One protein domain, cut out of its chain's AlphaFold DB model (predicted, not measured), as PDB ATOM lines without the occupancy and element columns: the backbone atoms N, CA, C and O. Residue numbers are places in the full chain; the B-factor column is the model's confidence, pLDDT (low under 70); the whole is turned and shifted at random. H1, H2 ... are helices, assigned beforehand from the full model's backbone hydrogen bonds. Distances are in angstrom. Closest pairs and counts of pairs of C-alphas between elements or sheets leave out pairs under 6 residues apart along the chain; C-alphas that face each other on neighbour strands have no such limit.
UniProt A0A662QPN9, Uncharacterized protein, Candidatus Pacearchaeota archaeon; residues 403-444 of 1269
ATOM      1  N   PRO A 403      14.534  30.361  95.446       84.56
ATOM      2  CA  PRO A 403      14.937  30.039  94.073       84.56
ATOM      3  C   PRO A 403      16.433  30.218  93.775       84.56
ATOM      4  O   PRO A 403      16.997  29.441  93.005       84.56
ATOM      5  N   HIS A 404      17.085  31.205  94.405       82.38
ATOM      6  CA  HIS A 404      18.527  31.420  94.289       82.38
ATOM      7  C   HIS A 404      19.318  30.228  94.849       82.38
ATOM      8  O   HIS A 404      20.150  29.660  94.146       82.38
ATOM      9  N   PHE A 405      19.022  29.800  96.081       79.75
ATOM     10  CA  PHE A 405      19.708  28.664  96.702       79.75
ATOM     11  C   PHE A 405      19.378  27.329  96.027       79.75
ATOM     12  O   PHE A 405      20.266  26.497  95.872       79.75
ATOM     13  N   ILE A 406      18.146  27.143  95.539       86.25
ATOM     14  CA  ILE A 406      17.774  25.952  94.760       86.25
ATOM     15  C   ILE A 406      18.593  25.868  93.464       86.25
ATOM     16  O   ILE A 406      19.100  24.798  93.125       86.25
ATOM     17  N   ARG A 407      18.794  26.997  92.769       86.75
ATOM     18  CA  ARG A 407      19.689  27.062  91.606       86.75
ATOM     19  C   ARG A 407      21.150  26.811  91.997       86.75
ATOM     20  O   ARG A 407      21.815  26.062  91.292       86.75
ATOM     21  N   LYS A 408      21.635  27.417  93.090       78.06
ATOM     22  CA  LYS A 408      23.036  27.320  93.545       78.06
ATOM     23  C   LYS A 408      23.434  25.894  93.943       78.06
ATOM     24  O   LYS A 408      24.500  25.450  93.542       78.06
ATOM     25  N   TYR A 409      22.595  25.196  94.710       78.94
ATOM     26  CA  TYR A 409      22.934  23.886  95.283       78.94
ATOM     27  C   TYR A 409      22.413  22.683  94.482       78.94
ATOM     28  O   TYR A 409      22.980  21.604  94.591       78.94
ATOM     29  N   TYR A 410      21.358  22.846  93.671       85.19
ATOM     30  CA  TYR A 410      20.718  21.733  92.946       85.19
ATOM     31  C   TYR A 410      20.556  21.983  91.436       85.19
ATOM     32  O   TYR A 410      19.836  21.245  90.763       85.19
ATOM     33  N   GLY A 411      21.143  23.056  90.890       84.25
ATOM     34  CA  GLY A 411      21.100  23.399  89.459       84.25
ATOM     35  C   GLY A 411      19.716  23.766  88.892       84.25
ATOM     36  O   GLY A 411      19.600  24.174  87.736       84.25
ATOM     37  N   LEU A 412      18.639  23.657  89.677       87.81
ATOM     38  CA  LEU A 412      17.271  23.778  89.178       87.81
ATOM     39  C   LEU A 412      16.810  25.243  89.112       87.81
ATOM     40  O   LEU A 412      16.433  25.852  90.113       87.81
ATOM     41  N   ARG A 413      16.761  25.809  87.899       84.56
ATOM     42  CA  ARG A 413      16.228  27.162  87.659       84.56
ATOM     43  C   ARG A 413      14.694  27.208  87.773       84.56
ATOM     44  O   ARG A 413      13.956  26.826  86.852       84.56
ATOM     45  N   ILE A 414      14.219  27.769  88.884       84.31
ATOM     46  CA  ILE A 414      12.870  28.334  89.004       84.31
ATOM     47  C   ILE A 414      12.938  29.762  88.456       84.31
ATOM     48  O   ILE A 414      13.656  30.596  88.999       84.31
ATOM     49  N   ASP A 415      12.237  30.024  87.357       77.62
ATOM     50  CA  ASP A 415      12.197  31.364  86.769       77.62
ATOM     51  C   ASP A 415      11.229  32.268  87.549       77.62
ATOM     52  O   ASP A 415      10.336  31.762  88.228       77.62
ATOM     53  N   ASN A 416      11.400  33.589  87.490       75.56
ATOM     54  CA  ASN A 416      10.533  34.525  88.208       75.56
ATOM     55  C   ASN A 416       9.226  34.811  87.462       75.56
ATOM     56  O   ASN A 416       8.207  35.035  88.114       75.56
ATOM     57  N   ASN A 417       9.244  34.724  86.129       74.94
ATOM     58  CA  ASN A 417       8.150  35.182  85.269       74.94
ATOM     59  C   ASN A 417       7.171  34.065  84.862       74.94
ATOM     60  O   ASN A 417       6.212  34.323  84.140       74.94
ATOM     61  N   TYR A 418       7.409  32.826  85.305       78.75
ATOM     62  CA  TYR A 418       6.675  31.644  84.845       78.75
ATOM     63  C   TYR A 418       6.224  30.744  85.994       78.75
ATOM     64  O   TYR A 418       6.953  30.520  86.963       78.75
ATOM     65  N   ASP A 419       5.036  30.168  85.831       84.06
ATOM     66  CA  ASP A 419       4.505  29.133  86.713       84.06
ATOM     67  C   ASP A 419       5.264  27.803  86.584       84.06
ATOM     68  O   ASP A 419       5.963  27.532  85.602       84.06
ATOM     69  N   ILE A 420       5.151  26.957  87.608       85.56
ATOM     70  CA  ILE A 420       5.951  25.738  87.728       85.56
ATOM     71  C   ILE A 420       5.229  24.581  87.037       85.56
ATOM     72  O   ILE A 420       4.111  24.220  87.398       85.56
ATOM     73  N   THR A 421       5.874  23.979  86.037       81.38
ATOM     74  CA  THR A 421       5.359  22.784  85.352       81.38
ATOM     75  C   THR A 421       5.354  21.577  86.290       81.38
ATOM     76  O   THR A 421       6.227  21.457  87.154       81.38
ATOM     77  N   TYR A 422       4.441  20.623  86.081       77.50
ATOM     78  CA  TYR A 422       4.426  19.371  86.854       77.50
ATOM     79  C   TYR A 422       5.755  18.595  86.777       77.50
ATOM     80  O   TYR A 422       6.142  17.934  87.736       77.50
ATOM     81  N   GLU A 423       6.516  18.714  85.684       78.81
ATOM     82  CA  GLU A 423       7.867  18.146  85.587       78.81
ATOM     83  C   GLU A 423       8.868  18.842  86.530       78.81
ATOM     84  O   GLU A 423       9.629  18.171  87.231       78.81
ATOM     85  N   LYS A 424       8.847  20.181  86.611       85.12
ATOM     86  CA  LYS A 424       9.655  20.922  87.592       85.12
ATOM     87  C   LYS A 424       9.207  20.621  89.024       85.12
ATOM     88  O   LYS A 424      10.070  20.469  89.882       85.12
ATOM     89  N   LEU A 425       7.905  20.452  89.280       87.31
ATOM     90  CA  LEU A 425       7.408  20.003  90.586       87.31
ATOM     91  C   LEU A 425       7.927  18.597  90.936       87.31
ATOM     92  O   LEU A 425       8.433  18.404  92.034       87.31
ATOM     93  N   ARG A 426       7.901  17.637  90.001       87.19
ATOM     94  CA  ARG A 426       8.495  16.299  90.196       87.19
ATOM     95  C   ARG A 426       9.993  16.376  90.527       87.19
ATOM     96  O   ARG A 426      10.453  15.648  91.402       87.19
ATOM     97  N   LYS A 427      10.752  17.285  89.898       88.69
ATOM     98  CA  LYS A 427      12.165  17.548  90.250       88.69
ATOM     99  C   LYS A 427      12.305  18.161  91.652       88.69
ATOM    100  O   LYS A 427      13.145  17.703  92.418       88.69
ATOM    101  N   LEU A 428      11.447  19.112  92.030       88.25
ATOM    102  CA  LEU A 428      11.414  19.681  93.386       88.25
ATOM    103  C   LEU A 428      11.050  18.646  94.460       88.25
ATOM    104  O   LEU A 428      11.633  18.683  95.533       88.25
ATOM    105  N   ILE A 429      10.157  17.695  94.173       89.75
ATOM    106  CA  ILE A 429       9.831  16.582  95.083       89.75
ATOM    107  C   ILE A 429      11.022  15.628  95.235       89.75
ATOM    108  O   ILE A 429      11.269  15.155  96.336       89.75
ATOM    109  N   LYS A 430      11.803  15.372  94.175       90.19
ATOM    110  CA  LYS A 430      13.045  14.587  94.294       90.19
ATOM    111  C   LYS A 430      14.099  15.282  95.165       90.19
ATOM    112  O   LYS A 430      14.788  14.603  95.914       90.19
ATOM    113  N   ILE A 431      14.206  16.611  95.082       88.50
ATOM    114  CA  ILE A 431      15.119  17.413  95.919       88.50
ATOM    115  C   ILE A 431      14.604  17.500  97.369       88.50
ATOM    116  O   ILE A 431      15.384  17.414  98.313       88.50
ATOM    117  N   PHE A 432      13.289  17.636  97.557       87.31
ATOM    118  CA  PHE A 432      12.641  17.807  98.858       87.31
ATOM    119  C   PHE A 432      11.559  16.735  99.114       87.31
ATOM    120  O   PHE A 432      10.373  17.065  99.211       87.31
ATOM    121  N   PRO A 433      11.928  15.445  99.247       81.62
ATOM    122  CA  PRO A 433      10.956  14.349  99.341       81.62
ATOM    123  C   PRO A 433      10.120  14.408 100.624       81.62
ATOM    124  O   PRO A 433       8.933  14.084 100.599       81.62
ATOM    125  N   ASN A 434      10.702  14.917 101.714       80.56
ATOM    126  CA  ASN A 434      10.077  15.072 103.034       80.56
ATOM    127  C   ASN A 434       9.063  16.240 103.102       80.56
ATOM    128  O   ASN A 434       8.814  16.792 104.172       80.56
ATOM    129  N   ILE A 435       8.501  16.664 101.966       81.12
ATOM    130  CA  ILE A 435       7.521  17.749 101.884       81.12
ATOM    131  C   ILE A 435       6.179  17.195 101.385       81.12
ATOM    132  O   ILE A 435       5.953  17.124 100.171       81.12
ATOM    133  N   PRO A 436       5.251  16.845 102.301       78.94
ATOM    134  CA  PRO A 436       3.951  16.291 101.932       78.94
ATOM    135  C   PRO A 436       3.156  17.214 101.007       78.94
ATOM    136  O   PRO A 436       2.566  16.741 100.047       78.94
ATOM    137  N   GLN A 437       3.206  18.534 101.214       82.00
ATOM    138  CA  GLN A 437       2.422  19.497 100.429       82.00
ATOM    139  C   GLN A 437       2.803  19.519  98.941       82.00
ATOM    140  O   GLN A 437       1.935  19.710  98.098       82.00
ATOM    141  N   LEU A 438       4.072  19.276  98.587       84.38
ATOM    142  CA  LEU A 438       4.480  19.172  97.180       84.38
ATOM    143  C   LEU A 438       3.968  17.863  96.561       84.38
ATOM    144  O   LEU A 438       3.543  17.861  95.409       84.38
ATOM    145  N   GLN A 439       3.961  16.766  97.329       84.75
ATOM    146  CA  GLN A 439       3.377  15.496  96.888       84.75
ATOM    147  C   GLN A 439       1.850  15.591  96.741       84.75
ATOM    148  O   GLN A 439       1.310  15.099  95.753       84.75
ATOM    149  N   LEU A 440       1.167  16.258  97.677       83.56
ATOM    150  CA  LEU A 440      -0.269  16.545  97.612       83.56
ATOM    151  C   LEU A 440      -0.590  17.417  96.394       83.56
ATOM    152  O   LEU A 440      -1.429  17.022  95.600       83.56
ATOM    153  N   LEU A 441       0.144  18.510  96.152       82.62
ATOM    154  CA  LEU A 441      -0.007  19.337  94.942       82.62
ATOM    155  C   LEU A 441       0.182  18.558  93.628       82.62
ATOM    156  O   LEU A 441      -0.437  18.904  92.624       82.62
ATOM    157  N   LEU A 442       1.042  17.532  93.608       83.25
ATOM    158  CA  LEU A 442       1.232  16.671  92.435       83.25
ATOM    159  C   LEU A 442       0.084  15.662  92.250       83.25
ATOM    160  O   LEU A 442      -0.205  15.286  91.117       83.25
ATOM    161  N   LYS A 443      -0.539  15.210  93.345       81.56
ATOM    162  CA  LYS A 443      -1.669  14.261  93.353       81.56
ATOM    163  C   LYS A 443      -3.043  14.943  93.306       81.56
ATOM    164  O   LYS A 443      -4.040  14.266  93.074       81.56
ATOM    165  N   ALA A 444      -3.094  16.251  93.543       83.00
ATOM    166  CA  ALA A 444      -4.310  17.041  93.640       83.00
ATOM    167  C   ALA A 444      -5.163  16.894  92.364       83.00
ATOM    168  O   ALA A 444      -4.654  17.146  91.268       83.00
TER     169      ALA A 444
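AT A GLANCE: This is residues 403 to 444 of the 1269 residues of an uncharacterized protein of Candidatus Pacearchaeota archaeon (UniProt A0A662QPN9). Look first for a short helical hairpin: H3 folds back beside H2, while H1 stands near H2 at a steep tilt, toward its other side, and the long loop of residues 411 to 421 joins H1 to H2. The printed part has 42 residues with three named helices, H1, H2, H3 along the chain, and no named strand; its class is all helix. It is compact, with a radius of gyration of the C-alphas of 10.4 A, and spans 26 by 22 by 13 A.

HOW THE PARTS SIT: Begin with H2, residues 422 to 431, the longest helix. It touches H3, residues 436 to 443, closest at the C-alphas of Ile 429 and Leu 438, 6.3 A apart; this hairpin has a shallow tilt of 29 degrees, opposite ways. H1, residues 403 to 410, is close to H2 but not clearly touching, the closest C-alphas being Tyr 410 and Ile 431 at 7.7 A; their tilt is steep, 60 degrees. H1 and H3 are apart. In H1, H2 and H3 every O i to N i+4 pair is within hydrogen-bond range.

IN THESE COORDINATES: Find C-alpha 422 at (4.426, 19.371, 86.854); H2 runs 14.2 A from there. H1 starts at (14.937, 30.039, 94.073) and measures 10.2 A; H3, 10.5 A, ends at (-1.669, 14.261, 93.353).

THE WHOLE: The C-alphas of Lys 408 and Ala 444, the two farthest apart, are 29.2 A apart. The printed part has no cut; the link H1 to H2 is long, H2 to H3 tight. No printed residue is under 70 in pLDDT.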